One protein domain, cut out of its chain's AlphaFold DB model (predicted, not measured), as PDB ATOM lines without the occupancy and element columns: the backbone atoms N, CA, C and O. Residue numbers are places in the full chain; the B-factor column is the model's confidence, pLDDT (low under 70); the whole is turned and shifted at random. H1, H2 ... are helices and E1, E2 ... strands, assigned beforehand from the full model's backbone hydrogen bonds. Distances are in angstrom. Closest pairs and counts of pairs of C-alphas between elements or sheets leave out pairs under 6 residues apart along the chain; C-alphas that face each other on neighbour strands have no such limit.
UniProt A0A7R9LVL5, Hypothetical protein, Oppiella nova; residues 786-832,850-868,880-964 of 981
ATOM      1  N   LEU A 786     315.246 247.789 167.692       81.38
ATOM      2  CA  LEU A 786     315.154 248.608 168.904       81.38
ATOM      3  C   LEU A 786     316.519 249.163 169.337       81.38
ATOM      4  O   LEU A 786     316.598 250.333 169.717       81.38
ATOM      5  N   VAL A 787     317.581 248.354 169.268       82.00
ATOM      6  CA  VAL A 787     318.952 248.790 169.581       82.00
ATOM      7  C   VAL A 787     319.467 249.776 168.533       82.00
ATOM      8  O   VAL A 787     319.999 250.821 168.902       82.00
ATOM      9  N   ASP A 788     319.214 249.537 167.246       74.88
ATOM     10  CA  ASP A 788     319.545 250.479 166.170       74.88
ATOM     11  C   ASP A 788     318.830 251.825 166.364       74.88
ATOM     12  O   ASP A 788     319.426 252.897 166.211       74.88
ATOM     13  N   PHE A 789     317.551 251.791 166.752       83.94
ATOM     14  CA  PHE A 789     316.793 253.000 167.070       83.94
ATOM     15  C   PHE A 789     317.371 253.743 168.284       83.94
ATOM     16  O   PHE A 789     317.479 254.971 168.255       83.94
ATOM     17  N   ALA A 790     317.765 253.021 169.335       83.50
ATOM     18  CA  ALA A 790     318.416 253.593 170.511       83.50
ATOM     19  C   ALA A 790     319.774 254.225 170.178       83.50
ATOM     20  O   ALA A 790     320.024 255.362 170.576       83.50
ATOM     21  N   ASN A 791     320.607 253.545 169.390       85.44
ATOM     22  CA  ASN A 791     321.891 254.071 168.928       85.44
ATOM     23  C   ASN A 791     321.709 255.348 168.115       85.44
ATOM     24  O   ASN A 791     322.391 256.339 168.360       85.44
ATOM     25  N   LYS A 792     320.722 255.380 167.216       79.69
ATOM     26  CA  LYS A 792     320.367 256.606 166.498       79.69
ATOM     27  C   LYS A 792     319.946 257.730 167.451       79.69
ATOM     28  O   LYS A 792     320.382 258.865 167.292       79.69
ATOM     29  N   TRP A 793     319.119 257.422 168.449       90.12
ATOM     30  CA  TRP A 793     318.667 258.406 169.434       90.12
ATOM     31  C   TRP A 793     319.818 258.985 170.269       90.12
ATOM     32  O   TRP A 793     319.772 260.179 170.582       90.12
ATOM     33  N   LEU A 794     320.820 258.161 170.611       82.88
ATOM     34  CA  LEU A 794     322.040 258.552 171.330       82.88
ATOM     35  C   LEU A 794     322.978 259.390 170.461       82.88
ATOM     36  O   LEU A 794     323.509 260.388 170.937       82.88
ATOM     37  N   LEU A 795     323.123 259.043 169.178       77.00
ATOM     38  CA  LEU A 795     323.878 259.840 168.204       77.00
ATOM     39  C   LEU A 795     323.298 261.250 168.051       77.00
ATOM     40  O   LEU A 795     324.044 262.221 168.025       77.00
ATOM     41  N   ASP A 796     321.970 261.390 168.063       79.81
ATOM     42  CA  ASP A 796     321.311 262.703 168.054       79.81
ATOM     43  C   ASP A 796     321.483 263.477 169.389       79.81
ATOM     44  O   ASP A 796     321.050 264.627 169.512       79.81
ATOM     45  N   ARG A 797     322.055 262.846 170.426       85.38
ATOM     46  CA  ARG A 797     322.107 263.318 171.820       85.38
ATOM     47  C   ARG A 797     323.457 263.031 172.479       85.38
ATOM     48  O   ARG A 797     323.514 262.504 173.586       85.38
ATOM     49  N   GLU A 798     324.528 263.507 171.851       82.06
ATOM     50  CA  GLU A 798     325.931 263.306 172.271       82.06
ATOM     51  C   GLU A 798     326.250 263.706 173.734       82.06
ATOM     52  O   GLU A 798     327.280 263.321 174.274       82.06
ATOM     53  N   HIS A 799     325.375 264.468 174.400       81.81
ATOM     54  CA  HIS A 799     325.517 264.886 175.801       81.81
ATOM     55  C   HIS A 799     324.925 263.899 176.823       81.81
ATOM     56  O   HIS A 799     324.894 264.220 178.014       81.81
ATOM     57  N   TRP A 800     324.471 262.718 176.397       83.19
ATOM     58  CA  TRP A 800     323.971 261.663 177.280       83.19
ATOM     59  C   TRP A 800     324.907 260.452 177.304       83.19
ATOM     60  O   TRP A 800     325.307 259.943 176.262       83.19
ATOM     61  N   ASP A 801     325.195 259.970 178.508       81.88
ATOM     62  CA  ASP A 801     325.909 258.724 178.783       81.88
ATOM     63  C   ASP A 801     324.900 257.623 179.149       81.88
ATOM     64  O   ASP A 801     323.895 257.884 179.824       81.88
ATOM     65  N   VAL A 802     325.162 256.388 178.716       84.94
ATOM     66  CA  VAL A 802     324.294 255.235 178.988       84.94
ATOM     67  C   VAL A 802     324.776 254.544 180.257       84.94
ATOM     68  O   VAL A 802     325.864 253.978 180.313       84.94
ATOM     69  N   ILE A 803     323.944 254.569 181.295       83.00
ATOM     70  CA  ILE A 803     324.222 253.908 182.574       83.00
ATOM     71  C   ILE A 803     323.884 252.420 182.483       83.00
ATOM     72  O   ILE A 803     324.647 251.582 182.955       83.00
ATOM     73  N   SER A 804     322.721 252.108 181.909       84.62
ATOM     74  CA  SER A 804     322.209 250.748 181.771       84.62
ATOM     75  C   SER A 804     321.177 250.677 180.646       84.62
ATOM     76  O   SER A 804     320.590 251.686 180.243       84.62
ATOM     77  N   CYS A 805     320.937 249.474 180.140       84.81
ATOM     78  CA  CYS A 805     319.972 249.198 179.089       84.81
ATOM     79  C   CYS A 805     319.226 247.904 179.419       84.81
ATOM     80  O   CYS A 805     319.848 246.934 179.834       84.81
ATOM     81  N   GLU A 806     317.902 247.881 179.276       84.12
ATOM     82  CA  GLU A 806     317.102 246.682 179.537       84.12
ATOM     83  C   GLU A 806     315.978 246.473 178.522       84.12
ATOM     84  O   GLU A 806     315.344 247.425 178.064       84.12
ATOM     85  N   THR A 807     315.684 245.210 178.212       80.81
ATOM     86  CA  THR A 807     314.467 244.826 177.490       80.81
ATOM     87  C   THR A 807     313.319 244.707 178.487       80.81
ATOM     88  O   THR A 807     313.389 243.917 179.426       80.81
ATOM     89  N   VAL A 808     312.238 245.457 178.278       79.88
ATOM     90  CA  VAL A 808     311.043 245.424 179.132       79.88
ATOM     91  C   VAL A 808     309.797 245.086 178.322       79.88
ATOM     92  O   VAL A 808     309.599 245.578 177.210       79.88
ATOM     93  N   GLY A 809     308.926 244.250 178.887       73.12
ATOM     94  CA  GLY A 809     307.564 244.076 178.389       73.12
ATOM     95  C   GLY A 809     306.677 245.222 178.872       73.12
ATOM     96  O   GLY A 809     306.689 245.564 180.055       73.12
ATOM     97  N   ALA A 810     305.897 245.820 177.976       72.94
ATOM     98  CA  ALA A 810     304.938 246.864 178.315       72.94
ATOM     99  C   ALA A 810     303.564 246.563 177.713       72.94
ATOM    100  O   ALA A 810     303.451 246.059 176.595       72.94
ATOM    101  N   ILE A 811     302.510 246.921 178.450       74.25
ATOM    102  CA  ILE A 811     301.141 246.916 177.937       74.25
ATOM    103  C   ILE A 811     300.792 248.345 177.537       74.25
ATOM    104  O   ILE A 811     300.590 249.226 178.381       74.25
ATOM    105  N   ILE A 812     300.719 248.579 176.233       75.88
ATOM    106  CA  ILE A 812     300.236 249.835 175.675       75.88
ATOM    107  C   ILE A 812     298.742 249.694 175.448       75.88
ATOM    108  O   ILE A 812     298.295 248.919 174.605       75.88
ATOM    109  N   GLN A 813     297.962 250.489 176.167       77.12
ATOM    110  CA  GLN A 813     296.553 250.634 175.866       77.12
ATOM    111  C   GLN A 813     296.387 251.667 174.760       77.12
ATOM    112  O   GLN A 813     296.744 252.843 174.914       77.12
ATOM    113  N   ILE A 814     295.849 251.215 173.633       79.56
ATOM    114  CA  ILE A 814     295.504 252.066 172.505       79.56
ATOM    115  C   ILE A 814     293.994 252.269 172.502       79.56
ATOM    116  O   ILE A 814     293.215 251.319 172.396       79.56
ATOM    117  N   GLN A 815     293.582 253.531 172.604       75.56
ATOM    118  CA  GLN A 815     292.218 253.941 172.293       75.56
ATOM    119  C   GLN A 815     292.178 254.410 170.841       75.56
ATOM    120  O   GLN A 815     292.910 255.324 170.452       75.56
ATOM    121  N   LEU A 816     291.346 253.749 170.040       75.25
ATOM    122  CA  LEU A 816     291.069 254.144 168.665       75.25
ATOM    123  C   LEU A 816     289.852 255.080 168.647       75.25
ATOM    124  O   LEU A 816     288.893 254.849 169.387       75.25
ATOM    125  N   ASN A 817     289.887 256.114 167.806       76.31
ATOM    126  CA  ASN A 817     288.714 256.933 167.521       76.31
ATOM    127  C   ASN A 817     287.725 256.178 166.618       76.31
ATOM    128  O   ASN A 817     288.000 255.077 166.135       76.31
ATOM    129  N   ASP A 818     286.591 256.813 166.331       71.19
ATOM    130  CA  ASP A 818     285.490 256.228 165.554       71.19
ATOM    131  C   ASP A 818     285.870 255.884 164.094       71.19
ATOM    132  O   ASP A 818     285.138 255.169 163.412       71.19
ATOM    133  N   TYR A 819     287.032 256.344 163.617       69.31
ATOM    134  CA  TYR A 819     287.584 256.052 162.289       69.31
ATOM    135  C   TYR A 819     288.709 255.002 162.316       69.31
ATOM    136  O   TYR A 819     289.313 254.719 161.282       69.31
ATOM    137  N   GLY A 820     289.018 254.433 163.485       65.50
ATOM    138  CA  GLY A 820     290.100 253.465 163.656       65.50
ATOM    139  C   GLY A 820     291.503 254.079 163.747       65.50
ATOM    140  O   GLY A 820     292.483 253.337 163.708       65.50
ATOM    141  N   PHE A 821     291.635 255.404 163.886       62.19
ATOM    142  CA  PHE A 821     292.927 256.052 164.140       62.19
ATOM    143  C   PHE A 821     293.229 256.107 165.636       62.19
ATOM    144  O   PHE A 821     292.330 256.213 166.462       62.19
ATOM    145  N   ILE A 822     294.513 256.072 165.991       67.56
ATOM    146  CA  ILE A 822     294.958 256.136 167.385       67.56
ATOM    147  C   ILE A 822     294.654 257.527 167.957       67.56
ATOM    148  O   ILE A 822     295.290 258.503 167.573       67.56
ATOM    149  N   GLU A 823     293.689 257.605 168.873       59.34
ATOM    150  CA  GLU A 823     293.257 258.848 169.526       59.34
ATOM    151  C   GLU A 823     294.095 259.136 170.774       59.34
ATOM    152  O   GLU A 823     294.507 260.267 171.019       59.34
ATOM    153  N   ARG A 824     294.388 258.089 171.558       59.38
ATOM    154  CA  ARG A 824     295.161 258.197 172.797       59.38
ATOM    155  C   ARG A 824     296.007 256.948 173.015       59.38
ATOM    156  O   ARG A 824     295.526 255.824 172.866       59.38
ATOM    157  N   LYS A 825     297.268 257.156 173.394       63.56
ATOM    158  CA  LYS A 825     298.183 256.103 173.848       63.56
ATOM    159  C   LYS A 825     298.422 256.294 175.335       63.56
ATOM    160  O   LYS A 825     298.831 257.377 175.748       63.56
ATOM    161  N   ARG A 826     298.169 255.262 176.133       62.81
ATOM    162  CA  ARG A 826     298.540 255.246 177.550       62.81
ATOM    163  C   ARG A 826     299.331 253.977 177.821       62.81
ATOM    164  O   ARG A 826     298.831 252.877 177.598       62.81
ATOM    165  N   VAL A 827     300.566 254.127 178.288       64.81
ATOM    166  CA  VAL A 827     301.309 253.007 178.873       64.81
ATOM    167  C   VAL A 827     300.646 252.753 180.220       64.81
ATOM    168  O   VAL A 827     300.704 253.611 181.096       64.81
ATOM    169  N   LEU A 828     299.894 251.655 180.337       46.97
ATOM    170  CA  LEU A 828     299.066 251.433 181.524       46.97
ATOM    171  C   LEU A 828     299.919 251.081 182.731       46.97
ATOM    172  O   LEU A 828     299.673 251.620 183.809       46.97
ATOM    173  N   THR A 829     300.916 250.211 182.549       49.09
ATOM    174  CA  THR A 829     301.993 249.974 183.515       49.09
ATOM    175  C   THR A 829     303.118 249.121 182.918       49.09
ATOM    176  O   THR A 829     302.928 248.453 181.900       49.09
ATOM    177  N   THR A 830     304.281 249.121 183.569       44.03
ATOM    178  CA  THR A 830     305.346 248.123 183.391       44.03
ATOM    179  C   THR A 830     305.243 247.140 184.561       44.03
ATOM    180  O   THR A 830     305.537 247.540 185.683       44.03
ATOM    181  N   TYR A 831     304.769 245.910 184.346       45.78
ATOM    182  CA  TYR A 831     304.602 244.900 185.407       45.78
ATOM    183  C   TYR A 831     304.910 243.475 184.921       45.78
ATOM    184  O   TYR A 831     304.666 243.152 183.757       45.78
ATOM    185  N   THR A 832     305.336 242.626 185.863       40.44
ATOM    186  CA  THR A 832     305.105 241.168 185.939       40.44
ATOM    187  C   THR A 832     303.640 240.907 186.356       40.44
ATOM    188  O   THR A 832     303.116 241.565 187.251       40.44
ATOM    189  N   LYS A 850     283.887 251.618 172.238       52.34
ATOM    190  CA  LYS A 850     285.280 252.056 172.416       52.34
ATOM    191  C   LYS A 850     285.972 251.123 173.415       52.34
ATOM    192  O   LYS A 850     286.218 251.500 174.558       52.34
ATOM    193  N   VAL A 851     286.213 249.873 173.024       62.66
ATOM    194  CA  VAL A 851     286.964 248.927 173.847       62.66
ATOM    195  C   VAL A 851     288.444 249.250 173.652       62.66
ATOM    196  O   VAL A 851     288.932 249.177 172.522       62.66
ATOM    197  N   PRO A 852     289.165 249.652 174.707       67.12
ATOM    198  CA  PRO A 852     290.590 249.879 174.589       67.12
ATOM    199  C   PRO A 852     291.301 248.572 174.223       67.12
ATOM    200  O   PRO A 852     291.081 247.538 174.853       67.12
ATOM    201  N   VAL A 853     292.169 248.627 173.214       75.38
ATOM    202  CA  VAL A 853     292.979 247.478 172.802       75.38
ATOM    203  C   VAL A 853     294.272 247.506 173.605       75.38
ATOM    204  O   VAL A 853     295.039 248.465 173.520       75.38
ATOM    205  N   ASN A 854     294.514 246.457 174.387       70.62
ATOM    206  CA  ASN A 854     295.780 246.269 175.086       70.62
ATOM    207  C   ASN A 854     296.762 245.569 174.143       70.62
ATOM    208  O   ASN A 854     296.531 244.436 173.723       70.62
ATOM    209  N   LEU A 855     297.849 246.252 173.805       73.31
ATOM    210  CA  LEU A 855     298.948 245.725 173.010       73.31
ATOM    211  C   LEU A 855     300.127 245.420 173.920       73.31
ATOM    212  O   LEU A 855     300.644 246.307 174.594       73.31
ATOM    213  N   TYR A 856     300.558 244.166 173.904       72.19
ATOM    214  CA  TYR A 856     301.798 243.746 174.538       72.19
ATOM    215  C   TYR A 856     302.938 244.042 173.574       72.19
ATOM    216  O   TYR A 856     302.946 243.546 172.447       72.19
ATOM    217  N   VAL A 857     303.871 244.884 173.997       76.00
ATOM    218  CA  VAL A 857     305.039 245.254 173.202       76.00
ATOM    219  C   VAL A 857     306.306 245.009 174.007       76.00
ATOM    220  O   VAL A 857     306.333 245.213 175.221       76.00
ATOM    221  N   LYS A 858     307.369 244.592 173.322       76.75
ATOM    222  CA  LYS A 858     308.730 244.683 173.851       76.75
ATOM    223  C   LYS A 858     309.240 246.100 173.613       76.75
ATOM    224  O   LYS A 858     308.985 246.689 172.564       76.75
ATOM    225  N   MET A 859     309.926 246.654 174.598       83.75
ATOM    226  CA  MET A 859     310.558 247.963 174.516       83.75
ATOM    227  C   MET A 859     311.983 247.862 175.046       83.75
ATOM    228  O   MET A 859     312.258 247.070 175.945       83.75
ATOM    229  N   LEU A 860     312.867 248.702 174.521       85.44
ATOM    230  CA  LEU A 860     314.193 248.914 175.084       85.44
ATOM    231  C   LEU A 860     314.137 250.143 175.991       85.44
ATOM    232  O   LEU A 860     313.793 251.236 175.536       85.44
ATOM    233  N   ARG A 861     314.429 249.973 177.279       85.25
ATOM    234  CA  ARG A 861     314.556 251.081 178.225       85.25
ATOM    235  C   ARG A 861     316.032 251.424 178.378       85.25
ATOM    236  O   ARG A 861     316.846 250.560 178.693       85.25
ATOM    237  N   LEU A 862     316.354 252.696 178.170       86.31
ATOM    238  CA  LEU A 862     317.681 253.249 178.412       86.31
ATOM    239  C   LEU A 862     317.665 254.032 179.720       86.31
ATOM    240  O   LEU A 862     316.829 254.917 179.908       86.31
ATOM    241  N   TRP A 863     318.612 253.730 180.597       82.19
ATOM    242  CA  TRP A 863     318.925 254.550 181.756       82.19
ATOM    243  C   TRP A 863     320.091 255.443 181.366       82.19
ATOM    244  O   TRP A 863     321.201 254.958 181.162       82.19
ATOM    245  N   VAL A 864     319.827 256.736 181.212       87.06
ATOM    246  CA  VAL A 864     320.813 257.706 180.731       87.06
ATOM    247  C   VAL A 864     321.065 258.783 181.778       87.06
ATOM    248  O   VAL A 864     320.162 259.153 182.529       87.06
ATOM    249  N   ARG A 865     322.288 259.307 181.816       81.44
ATOM    250  CA  ARG A 865     322.646 260.500 182.594       81.44
ATOM    251  C   ARG A 865     323.241 261.559 181.672       81.44
ATOM    252  O   ARG A 865     323.906 261.193 180.706       81.44
ATOM    253  N   PRO A 866     323.031 262.854 181.942       83.19
ATOM    254  CA  PRO A 866     323.788 263.882 181.247       83.19
ATOM    255  C   PRO A 866     325.278 263.731 181.586       83.19
ATOM    256  O   PRO A 866     325.622 263.421 182.730       83.19
ATOM    257  N   PHE A 867     326.154 263.952 180.608       75.06
ATOM    258  CA  PHE A 867     327.591 264.055 180.860       75.06
ATOM    259  C   PHE A 867     327.873 265.201 181.838       75.06
ATOM    260  O   PHE A 867     327.287 266.284 181.726       75.06
ATOM    261  N   ASP A 868     328.792 264.987 182.784       70.44
ATOM    262  CA  ASP A 868     329.271 266.084 183.617       70.44
ATOM    263  C   ASP A 868     330.121 267.019 182.751       70.44
ATOM    264  O   ASP A 868     331.263 266.735 182.392       70.44
ATOM    265  N   VAL A 880     330.546 258.704 171.029       77.25
ATOM    266  CA  VAL A 880     329.154 258.446 171.407       77.25
ATOM    267  C   VAL A 880     329.013 256.945 171.668       77.25
ATOM    268  O   VAL A 880     329.339 256.158 170.772       77.25
ATOM    269  N   PRO A 881     328.553 256.526 172.860       79.38
ATOM    270  CA  PRO A 881     328.455 255.113 173.184       79.38
ATOM    271  C   PRO A 881     327.473 254.433 172.228       79.38
ATOM    272  O   PRO A 881     326.295 254.789 172.174       79.38
ATOM    273  N   GLN A 882     327.959 253.448 171.474       83.38
ATOM    274  CA  GLN A 882     327.115 252.573 170.664       83.38
ATOM    275  C   GLN A 882     326.776 251.331 171.477       83.38
ATOM    276  O   GLN A 882     327.673 250.603 171.887       83.38
ATOM    277  N   ILE A 883     325.492 251.096 171.720       88.44
ATOM    278  CA  ILE A 883     324.992 249.917 172.420       88.44
ATOM    279  C   ILE A 883     324.978 248.732 171.456       88.44
ATOM    280  O   ILE A 883     324.454 248.825 170.345       88.44
ATOM    281  N   GLN A 884     325.494 247.597 171.906       88.88
ATOM    282  CA  GLN A 884     325.306 246.295 171.282       88.88
ATOM    283  C   GLN A 884     324.668 245.328 172.277       88.88
ATOM    284  O   GLN A 884     324.629 245.586 173.485       88.88
ATOM    285  N   PHE A 885     324.120 244.230 171.760       91.81
ATOM    286  CA  PHE A 885     323.598 243.158 172.590       91.81
ATOM    287  C   PHE A 885     323.896 241.787 171.992       91.81
ATOM    288  O   PHE A 885     324.102 241.653 170.787       91.81
ATOM    289  N   ARG A 886     323.895 240.765 172.848       89.06
ATOM    290  CA  ARG A 886     324.086 239.370 172.455       89.06
ATOM    291  C   ARG A 886     323.324 238.457 173.391       89.06
ATOM    292  O   ARG A 886     323.384 238.623 174.609       89.06
ATOM    293  N   ASP A 887     322.661 237.476 172.798       89.75
ATOM    294  CA  ASP A 887     321.952 236.432 173.524       89.75
ATOM    295  C   ASP A 887     322.816 235.171 173.614       89.75
ATOM    296  O   ASP A 887     323.346 234.669 172.621       89.75
ATOM    297  N   PHE A 888     322.933 234.644 174.826       88.12
ATOM    298  CA  PHE A 888     323.580 233.389 175.161       88.12
ATOM    299  C   PHE A 888     322.494 232.365 175.480       88.12
ATOM    300  O   PHE A 888     322.035 232.219 176.614       88.12
ATOM    301  N   GLU A 889     322.052 231.672 174.435       89.44
ATOM    302  CA  GLU A 889     321.072 230.592 174.539       89.44
ATOM    303  C   GLU A 889     321.721 229.338 175.140       89.44
ATOM    304  O   GLU A 889     322.793 228.950 174.659       89.44
ATOM    305  N   PRO A 890     321.122 228.673 176.145       87.44
ATOM    306  CA  PRO A 890     321.681 227.447 176.709       87.44
ATOM    307  C   PRO A 890     321.679 226.330 175.659       87.44
ATOM    308  O   PRO A 890     320.653 226.054 175.030       87.44
ATOM    309  N   ARG A 891     322.819 225.654 175.462       90.25
ATOM    310  CA  ARG A 891     322.893 224.544 174.497       90.25
ATOM    311  C   ARG A 891     322.127 223.325 175.008       90.25
ATOM    312  O   ARG A 891     322.138 223.012 176.197       90.25
ATOM    313  N   ILE A 892     321.491 222.595 174.092       87.06
ATOM    314  CA  ILE A 892     320.873 221.300 174.396       87.06
ATOM    315  C   ILE A 892     321.996 220.261 174.498       87.06
ATOM    316  O   ILE A 892     322.594 219.900 173.487       87.06
ATOM    317  N   LEU A 893     322.278 219.781 175.708       88.38
ATOM    318  CA  LEU A 893     323.286 218.743 175.954       88.38
ATOM    319  C   LEU A 893     322.763 217.354 175.571       88.38
ATOM    320  O   LEU A 893     323.506 216.521 175.061       88.38
ATOM    321  N   ASP A 894     321.472 217.107 175.805       85.19
ATOM    322  CA  ASP A 894     320.795 215.882 175.388       85.19
ATOM    323  C   ASP A 894     319.310 216.152 175.117       85.19
ATOM    324  O   ASP A 894     318.513 216.413 176.025       85.19
ATOM    325  N   SER A 895     318.928 216.057 173.842       78.06
ATOM    326  CA  SER A 895     317.560 216.295 173.381       78.06
ATOM    327  C   SER A 895     316.567 215.231 173.855       78.06
ATOM    328  O   SER A 895     315.370 215.508 173.898       78.06
ATOM    329  N   LYS A 896     317.029 214.032 174.243       77.50
ATOM    330  CA  LYS A 896     316.157 212.956 174.744       77.50
ATOM    331  C   LYS A 896     315.809 213.137 176.217       77.50
ATOM    332  O   LYS A 896     314.675 212.863 176.604       77.50
ATOM    333  N   SER A 897     316.763 213.587 177.033       78.00
ATOM    334  CA  SER A 897     316.536 213.877 178.456       78.00
ATOM    335  C   SER A 897     316.081 215.311 178.726       78.00
ATOM    336  O   SER A 897     315.724 215.624 179.861       78.00
ATOM    337  N   ASN A 898     316.027 216.163 177.693       80.25
ATOM    338  CA  ASN A 898     315.770 217.600 177.809       80.25
ATOM    339  C   ASN A 898     316.783 218.285 178.738       80.25
ATOM    340  O   ASN A 898     316.420 219.163 179.521       80.25
ATOM    341  N   ARG A 899     318.044 217.842 178.691       87.06
ATOM    342  CA  ARG A 899     319.117 218.428 179.487       87.06
ATOM    343  C   ARG A 899     319.734 219.594 178.722       87.06
ATOM    344  O   ARG A 899     320.170 219.427 177.584       87.06
ATOM    345  N   PHE A 900     319.788 220.744 179.378       88.44
ATOM    346  CA  PHE A 900     320.405 221.971 178.882       88.44
ATOM    347  C   PHE A 900     321.711 222.246 179.625       88.44
ATOM    348  O   PHE A 900     321.933 221.675 180.698       88.44
ATOM    349  N   GLU A 901     322.543 223.116 179.052       89.25
ATOM    350  CA  GLU A 901     323.597 223.802 179.799       89.25
ATOM    351  C   GLU A 901     322.996 224.419 181.072       89.25
ATOM    352  O   GLU A 901     321.914 225.017 181.052       89.25
ATOM    353  N   SER A 902     323.688 224.229 182.189       88.12
ATOM    354  CA  SER A 902     323.422 224.938 183.436       88.12
ATOM    355  C   SER A 902     323.694 226.432 183.268       88.12
ATOM    356  O   SER A 902     324.441 226.840 182.379       88.12
ATOM    357  N   ILE A 903     323.108 227.260 184.132       82.38
ATOM    358  CA  ILE A 903     323.323 228.708 184.062       82.38
ATOM    359  C   ILE A 903     324.808 229.071 184.223       82.38
ATOM    360  O   ILE A 903     325.298 229.920 183.485       82.38
ATOM    361  N   ASP A 904     325.545 228.342 185.066       84.50
ATOM    362  CA  ASP A 904     326.992 228.506 185.255       84.50
ATOM    363  C   ASP A 904     327.783 228.221 183.967       84.50
ATOM    364  O   ASP A 904     328.712 228.951 183.630       84.50
ATOM    365  N   GLU A 905     327.391 227.202 183.193       90.12
ATOM    366  CA  GLU A 905     328.006 226.897 181.890       90.12
ATOM    367  C   GLU A 905     327.713 227.995 180.851       90.12
ATOM    368  O   GLU A 905     328.572 228.319 180.026       90.12
ATOM    369  N   VAL A 906     326.523 228.608 180.902       88.88
ATOM    370  CA  VAL A 906     326.185 229.753 180.041       88.88
ATOM    371  C   VAL A 906     326.990 230.996 180.445       88.88
ATOM    372  O   VAL A 906     327.529 231.667 179.565       88.88
ATOM    373  N   VAL A 907     327.136 231.274 181.747       88.50
ATOM    374  CA  VAL A 907     327.960 232.382 182.273       88.50
ATOM    375  C   VAL A 907     329.439 232.183 181.927       88.50
ATOM    376  O   VAL A 907     330.082 233.112 181.448       88.50
ATOM    377  N   ALA A 908     329.972 230.965 182.047       89.69
ATOM    378  CA  ALA A 908     331.344 230.662 181.643       89.69
ATOM    379  C   ALA A 908     331.579 230.938 180.147       89.69
ATOM    380  O   ALA A 908     332.633 231.443 179.758       89.69
ATOM    381  N   ARG A 909     330.586 230.660 179.291       93.19
ATOM    382  CA  ARG A 909     330.650 230.987 177.859       93.19
ATOM    383  C   ARG A 909     330.541 232.487 177.589       93.19
ATOM    384  O   ARG A 909     331.183 232.964 176.655       93.19
ATOM    385  N   LEU A 910     329.767 233.219 178.385       90.44
ATOM    386  CA  LEU A 910     329.757 234.680 178.355       90.44
ATOM    387  C   LEU A 910     331.141 235.246 178.708       90.44
ATOM    388  O   LEU A 910     331.693 236.002 177.914       90.44
ATOM    389  N   ASN A 911     331.741 234.823 179.821       91.00
ATOM    390  CA  ASN A 911     333.087 235.263 180.207       91.00
ATOM    391  C   ASN A 911     334.139 234.845 179.168       91.00
ATOM    392  O   ASN A 911     335.041 235.616 178.862       91.00
ATOM    393  N   GLY A 912     333.984 233.676 178.538       89.44
ATOM    394  CA  GLY A 912     334.801 233.270 177.394       89.44
ATOM    395  C   GLY A 912     334.700 234.229 176.201       89.44
ATOM    396  O   GLY A 912     335.718 234.529 175.590       89.44
ATOM    397  N   ALA A 913     333.505 234.744 175.895       85.75
ATOM    398  CA  ALA A 913     333.303 235.729 174.829       85.75
ATOM    399  C   ALA A 913     333.869 237.115 175.187       85.75
ATOM    400  O   ALA A 913     334.383 237.800 174.306       85.75
ATOM    401  N   ILE A 914     333.810 237.515 176.462       84.50
ATOM    402  CA  ILE A 914     334.459 238.741 176.955       84.50
ATOM    403  C   ILE A 914     335.985 238.613 176.820       84.50
ATOM    404  O   ILE A 914     336.622 239.461 176.202       84.50
ATOM    405  N   ASN A 915     336.559 237.502 177.295       87.06
ATOM    406  CA  ASN A 915     338.002 237.235 177.246       87.06
ATOM    407  C   ASN A 915     338.546 237.040 175.821       87.06
ATOM    408  O   ASN A 915     339.718 237.301 175.571       87.06
ATOM    409  N   ALA A 916     337.715 236.561 174.893       84.50
ATOM    410  CA  ALA A 916     338.052 236.440 173.475       84.50
ATOM    411  C   ALA A 916     337.879 237.759 172.697       84.50
ATOM    412  O   ALA A 916     337.971 237.750 171.473       84.50
ATOM    413  N   GLU A 917     337.600 238.868 173.393       83.75
ATOM    414  CA  GLU A 917     337.364 240.194 172.816       83.75
ATOM    415  C   GLU A 917     336.156 240.255 171.857       83.75
ATOM    416  O   GLU A 917     336.026 241.178 171.057       83.75
ATOM    417  N   GLU A 918     335.216 239.303 171.946       82.38
ATOM    418  CA  GLU A 918     333.980 239.321 171.146       82.38
ATOM    419  C   GLU A 918     332.943 240.323 171.697       82.38
ATOM    420  O   GLU A 918     332.006 240.703 170.993       82.38
ATOM    421  N   ILE A 919     333.078 240.727 172.966       85.50
ATOM    422  CA  ILE A 919     332.277 241.762 173.638       85.50
ATOM    423  C   ILE A 919     333.236 242.879 174.053       85.50
ATOM    424  O   ILE A 919     333.895 242.797 175.086       85.50
ATOM    425  N   THR A 920     333.338 243.920 173.227       85.19
ATOM    426  CA  THR A 920     334.290 245.021 173.439       85.19
ATOM    427  C   THR A 920     333.645 246.204 174.142       85.19
ATOM    428  O   THR A 920     332.699 246.774 173.602       85.19
ATOM    429  N   GLY A 921     334.206 246.645 175.263       86.94
ATOM    430  CA  GLY A 921     333.824 247.878 175.953       86.94
ATOM    431  C   GLY A 921     333.106 247.630 177.273       86.94
ATOM    432  O   GLY A 921     333.317 246.604 177.910       86.94
ATOM    433  N   LYS A 922     332.306 248.594 177.738       87.19
ATOM    434  CA  LYS A 922     331.705 248.539 179.082       87.19
ATOM    435  C   LYS A 922     330.407 247.744 179.078       87.19
ATOM    436  O   LYS A 922     329.489 248.099 178.323       87.19
ATOM    437  N   ILE A 923     330.282 246.754 179.963       87.69
ATOM    438  CA  ILE A 923     329.034 246.010 180.144       87.69
ATOM    439  C   ILE A 923     328.012 246.919 180.836       87.69
ATOM    440  O   ILE A 923     328.232 247.491 181.907       87.69
ATOM    441  N   LEU A 924     326.869 247.092 180.176       86.81
ATOM    442  CA  LEU A 924     325.776 247.936 180.647       86.81
ATOM    443  C   LEU A 924     324.791 247.156 181.508       86.81
ATOM    444  O   LEU A 924     324.257 247.693 182.480       86.81
ATOM    445  N   ASN A 925     324.485 245.925 181.096       87.88
ATOM    446  CA  ASN A 925     323.495 245.086 181.750       87.88
ATOM    447  C   ASN A 925     323.633 243.619 181.317       87.88
ATOM    448  O   ASN A 925     323.990 243.338 180.174       87.88
ATOM    449  N   VAL A 926     323.263 242.700 182.206       86.50
ATOM    450  CA  VAL A 926     323.062 241.277 181.918       86.50
ATOM    451  C   VAL A 926     321.663 240.900 182.386       86.50
ATOM    452  O   VAL A 926     321.282 241.168 183.524       86.50
ATOM    453  N   GLN A 927     320.867 240.320 181.496       87.56
ATOM    454  CA  GLN A 927     319.460 240.021 181.729       87.56
ATOM    455  C   GLN A 927     319.166 238.548 181.504       87.56
ATOM    456  O   GLN A 927     319.592 237.980 180.505       87.56
ATOM    457  N   THR A 928     318.345 237.962 182.366       83.25
ATOM    458  CA  THR A 928     317.778 236.635 182.148       83.25
ATOM    459  C   THR A 928     316.399 236.780 181.512       83.25
ATOM    460  O   THR A 928     315.463 237.298 182.122       83.25
ATOM    461  N   LEU A 929     316.261 236.338 180.264       82.81
ATOM    462  CA  LEU A 929     315.017 236.389 179.503       82.81
ATOM    463  C   LEU A 929     314.338 235.021 179.497       82.81
ATOM    464  O   LEU A 929     314.935 234.027 179.096       82.81
ATOM    465  N   ALA A 930     313.066 234.970 179.894       80.25
ATOM    466  CA  ALA A 930     312.237 233.782 179.723       80.25
ATOM    467  C   ALA A 930     311.702 233.724 178.282       80.25
ATOM    468  O   ALA A 930     310.838 234.513 177.893       80.25
ATOM    469  N   CYS A 931     312.201 232.780 177.493       79.81
ATOM    470  CA  CYS A 931     311.793 232.552 176.113       79.81
ATOM    471  C   CYS A 931     310.910 231.306 176.014       79.81
ATOM    472  O   CYS A 931     311.140 230.310 176.703       79.81
ATOM    473  N   SER A 932     309.892 231.334 175.149       78.25
ATOM    474  CA  SER A 932     309.175 230.102 174.821       78.25
ATOM    475  C   SER A 932     310.009 229.257 173.860       78.25
ATOM    476  O   SER A 932     310.707 229.773 172.982       78.25
ATOM    477  N   ALA A 933     309.943 227.945 174.043       76.69
ATOM    478  CA  ALA A 933     310.569 226.982 173.165       76.69
ATOM    479  C   ALA A 933     309.505 226.130 172.470       76.69
ATOM    480  O   ALA A 933     308.479 225.755 173.052       76.69
ATOM    481  N   THR A 934     309.775 225.807 171.210       79.12
ATOM    482  CA  THR A 934     308.979 224.878 170.403       79.12
ATOM    483  C   THR A 934     308.954 223.475 171.027       79.12
ATOM    484  O   THR A 934     309.668 223.174 171.989       79.12
ATOM    485  N   GLN A 935     308.135 222.567 170.482       74.69
ATOM    486  CA  GLN A 935     308.082 221.178 170.968       74.69
ATOM    487  C   GLN A 935     309.457 220.490 170.943       74.69
ATOM    488  O   GLN A 935     309.751 219.728 171.868       74.69
ATOM    489  N   ASP A 936     310.303 220.850 169.977       77.44
ATOM    490  CA  ASP A 936     311.667 220.341 169.796       77.44
ATOM    491  C   ASP A 936     312.730 221.169 170.540       77.44
ATOM    492  O   ASP A 936     313.921 221.033 170.275       77.44
ATOM    493  N   TRP A 937     312.311 222.029 171.475       76.50
ATOM    494  CA  TRP A 937     313.172 222.903 172.280       76.50
ATOM    495  C   TRP A 937     313.988 223.944 171.503       76.50
ATOM    496  O   TRP A 937     314.886 224.562 172.069       76.50
ATOM    497  N   GLN A 938     313.661 224.202 170.236       75.56
ATOM    498  CA  GLN A 938     314.193 225.379 169.548       75.56
ATOM    499  C   GLN A 938     313.530 226.625 170.130       75.56
ATOM    500  O   GLN A 938     312.297 226.667 170.210       75.56
ATOM    501  N   ILE A 939     314.334 227.606 170.544       71.81
ATOM    502  CA  ILE A 939     313.846 228.903 171.016       71.81
ATOM    503  C   ILE A 939     313.108 229.574 169.858       71.81
ATOM    504  O   ILE A 939     313.636 229.702 168.753       71.81
ATOM    505  N   ASP A 940     311.852 229.949 170.090       69.62
ATOM    506  CA  ASP A 940     311.066 230.649 169.082       69.62
ATOM    507  C   ASP A 940     311.528 232.112 169.023       69.62
ATOM    508  O   ASP A 940     311.135 232.942 169.848       69.62
ATOM    509  N   SER A 941     312.358 232.428 168.025       58.53
ATOM    510  CA  SER A 941     312.856 233.779 167.732       58.53
ATOM    511  C   SER A 941     311.762 234.753 167.252       58.53
ATOM    512  O   SER A 941     312.026 235.894 166.874       58.53
ATOM    513  N   GLN A 942     310.495 234.330 167.232       56.03
ATOM    514  CA  GLN A 942     309.342 235.206 167.031       56.03
ATOM    515  C   GLN A 942     308.475 235.340 168.278       56.03
ATOM    516  O   GLN A 942     307.469 236.060 168.232       56.03
ATOM    517  N   CYS A 943     308.850 234.720 169.405       55.56
ATOM    518  CA  CYS A 943     308.074 234.807 170.632       55.56
ATOM    519  C   CYS A 943     308.206 236.203 171.267       55.56
ATOM    520  O   CYS A 943     309.007 236.510 172.153       55.56
ATOM    521  N   THR A 944     307.377 237.086 170.731       47.66
ATOM    522  CA  THR A 944     307.059 238.437 171.184       47.66
ATOM    523  C   THR A 944     305.959 238.423 172.241       47.66
ATOM    524  O   THR A 944     305.671 239.455 172.840       47.66
ATOM    525  N   GLN A 945     305.350 237.258 172.495       47.41
ATOM    526  CA  GLN A 945     304.253 237.125 173.437       47.41
ATOM    527  C   GLN A 945     304.781 236.847 174.841       47.41
ATOM    528  O   GLN A 945     305.350 235.800 175.132       47.41
ATOM    529  N   SER A 946     304.518 237.798 175.730       46.09
ATOM    530  CA  SER A 946     304.678 237.725 177.183       46.09
ATOM    531  C   SER A 946     303.715 236.730 177.848       46.09
ATOM    532  O   SER A 946     303.270 236.953 178.972       46.09
ATOM    533  N   THR A 947     303.348 235.647 177.169       51.94
ATOM    534  CA  THR A 947     302.571 234.547 177.739       51.94
ATOM    535  C   THR A 947     303.480 233.325 177.877       51.94
ATOM    536  O   THR A 947     303.330 232.358 177.131       51.94
ATOM    537  N   PRO A 948     304.391 233.302 178.872       49.91
ATOM    538  CA  PRO A 948     305.229 232.137 179.193       49.91
ATOM    539  C   PRO A 948     304.426 230.888 179.623       49.91
ATOM    540  O   PRO A 948     304.991 229.908 180.091       49.91
ATOM    541  N   TRP A 949     303.101 230.898 179.480       54.28
ATOM    542  CA  TRP A 949     302.180 229.984 180.143       54.28
ATOM    543  C   TRP A 949     301.631 228.867 179.239       54.28
ATOM    544  O   TRP A 949     300.924 227.995 179.739       54.28
ATOM    545  N   ILE A 950     301.948 228.861 177.936       53.84
ATOM    546  CA  ILE A 950     301.495 227.828 176.982       53.84
ATOM    547  C   ILE A 950     302.706 227.208 176.267       53.84
ATOM    548  O   ILE A 950     302.824 227.258 175.048       53.84
ATOM    549  N   GLY A 951     303.661 226.652 177.015       64.25
ATOM    550  CA  GLY A 951     304.810 225.993 176.394       64.25
ATOM    551  C   GLY A 951     305.937 225.635 177.349       64.25
ATOM    552  O   GLY A 951     305.840 225.820 178.559       64.25
ATOM    553  N   LYS A 952     307.009 225.088 176.777       77.25
ATOM    554  CA  LYS A 952     308.296 224.907 177.450       77.25
ATOM    555  C   LYS A 952     308.980 226.276 177.535       77.25
ATOM    556  O   LYS A 952     308.986 227.000 176.542       77.25
ATOM    557  N   THR A 953     309.542 226.625 178.687       78.19
ATOM    558  CA  THR A 953     310.269 227.889 178.890       78.19
ATOM    559  C   THR A 953     311.761 227.603 178.982       78.19
ATOM    560  O   THR A 953     312.164 226.696 179.707       78.19
ATOM    561  N   VAL A 954     312.566 228.367 178.248       83.31
ATOM    562  CA  VAL A 954     314.032 228.337 178.289       83.31
ATOM    563  C   VAL A 954     314.513 229.725 178.694       83.31
ATOM    564  O   VAL A 954     314.000 230.723 178.191       83.31
ATOM    565  N   PHE A 955     315.468 229.795 179.618       84.06
ATOM    566  CA  PHE A 955     316.056 231.057 180.057       84.06
ATOM    567  C   PHE A 955     317.296 231.371 179.220       84.06
ATOM    568  O   PHE A 955     318.173 230.524 179.079       84.06
ATOM    569  N   VAL A 956     317.349 232.571 178.650       86.38
ATOM    570  CA  VAL A 956     318.437 233.063 177.795       86.38
ATOM    571  C   VAL A 956     319.125 234.225 178.500       86.38
ATOM    572  O   VAL A 956     318.440 235.126 178.986       86.38
ATOM    573  N   LEU A 957     320.459 234.232 178.547       88.75
ATOM    574  CA  LEU A 957     321.214 235.369 179.076       88.75
ATOM    575  C   LEU A 957     321.462 236.395 177.969       88.75
ATOM    576  O   LEU A 957     322.162 236.104 177.006       88.75
ATOM    577  N   ARG A 958     320.908 237.600 178.098       89.31
ATOM    578  CA  ARG A 958     321.151 238.732 177.197       89.31
ATOM    579  C   ARG A 958     322.126 239.707 177.832       89.31
ATOM    580  O   ARG A 958     321.850 240.233 178.907       89.31
ATOM    581  N   VAL A 959     323.216 240.009 177.144       89.81
ATOM    582  CA  VAL A 959     324.198 241.009 177.578       89.81
ATOM    583  C   VAL A 959     324.080 242.240 176.706       89.81
ATOM    584  O   VAL A 959     324.023 242.113 175.488       89.81
ATOM    585  N   PHE A 960     324.047 243.414 177.331       87.88
ATOM    586  CA  PHE A 960     324.156 244.714 176.681       87.88
ATOM    587  C   PHE A 960     325.503 245.336 177.026       87.88
ATOM    588  O   PHE A 960     325.879 245.371 178.200       87.88
ATOM    589  N   TRP A 961     326.198 245.888 176.038       92.06
ATOM    590  CA  TRP A 961     327.464 246.590 176.248       92.06
ATOM    591  C   TRP A 961     327.580 247.811 175.337       92.06
ATOM    592  O   TRP A 961     326.814 247.964 174.389       92.06
ATOM    593  N   THR A 962     328.520 248.698 175.650       88.50
ATOM    594  CA  THR A 962     328.915 249.803 174.762       88.50
ATOM    595  C   THR A 962     330.167 249.430 173.991       88.50
ATOM    596  O   THR A 962     331.072 248.876 174.600       88.50
ATOM    597  N   ILE A 963     330.254 249.760 172.702       83.56
ATOM    598  CA  ILE A 963     331.485 249.582 171.917       83.56
ATOM    599  C   ILE A 963     332.560 250.535 172.450       83.56
ATOM    600  O   ILE A 963     332.358 251.750 172.492       83.56
ATOM    601  N   GLY A 964     333.711 249.989 172.833       83.50
ATOM    602  CA  GLY A 964     334.844 250.754 173.341       83.50
ATOM    603  C   GLY A 964     336.021 249.856 173.729       83.50
ATOM    604  O   GLY A 964     335.932 248.639 173.558       83.50
TER     605      GLY A 964
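What this domain is: This is residues 786 to 832, 850 to 868 and 880 to 964 of the 981 residues of the protein "Hypothetical protein" of Oppiella nova (UniProt A0A7R9LVL5). Two strongly twisted antiparallel sheets of three strands meet side by side where E1 of the first comes next to the edge strand E6 of the second; the far part of the first sheet, with E2, reaches away as an arm. H1 covers part of E3 near the join, and H2 packs over one face of the second sheet, with little E5 beyond. The printed part has 151 residues, with two named helices and seven named strands in the order H1 E1 E2 E3 E4 E5 H2 E6 E7; the sheets run E2 E1 E3 and E4 E7 E6. The class is mixed, helices and strands. The whole is loose, with a radius of gyration of the C-alphas of 18.6 A, and flat, spanning 54 by 48 by 21 A.

Where its parts are: H1, residues 786 to 795, begins with C-alpha 786 at (315.154, 248.608, 168.904) and is 14.2 A long. E1, residues 800 to 816, is 34.8 A long and bends by 102 degrees at residue 803. E2 is residues 822 to 829, 18.6 A. E3, residues 853 to 866, is 35.9 A long and bends by 64 degrees at residue 856. E4 is residues 883 to 888, and E5 is residues 892 to 894. H2, residues 903 to 915, is 18.3 A long and ends with C-alpha 915 at (338.002, 237.235, 177.246). E6, residues 923 to 933, is 27.4 A long. E7, residues 952 to 962, is 32.4 A long and ends with C-alpha 962 at (328.915, 249.803, 174.762).

How they stand to each other: H1 is on the first sheet at a height of 8.3 A, over E3 and slantwise to the strands at 34 degrees on the local plane; its closest C-alpha pair with E3 is Leu 786 and Leu 860, 6.3 A. H1 only grazes the second sheet. In the first sheet, N 808 and O 859 of E1 and E3 are within hydrogen-bond range at 2.8 A, and N 813 and O 826 of the hairpin E1 and E2 at 2.9 A. The closest C-alphas of E1 and E6, those of Ser 804 and Leu 924, are 4.7 A apart. In the second sheet, N 886 and O 959 of E4 and E7 are 3.0 A apart, and N 929 and O 956 of the hairpin E6 and E7 2.8 A. H2 and this sheet make two layers, a helix on one face of a sheet: its height is 10.0 A, and it runs along the strands, at 24 degrees to E7 on the local plane, over E7 and only just over E4, on which 3 of its C-alphas fall. E5 pairs with no named strand, but pairs antiparallel with residues 899 to 900. H1 and H2 are apart. In H1 and H2 every O i to N i+4 pair is within hydrogen-bond range.

The domain as a whole: The two farthest C-alphas, those of Asp 818 and Asn 915, are 57.1 A apart. Residues 833 to 849 and 869 to 879 are not printed; the C-alpha gaps across these cuts are 26.4 A from 832 to 850 and 14.4 A from 868 to 880. The link from E6 to E7, 18 residues, is long. The mean pLDDT of the printed part is 77.8, with residues 819 to 832, 850 to 852 and 940 to 951 under 70.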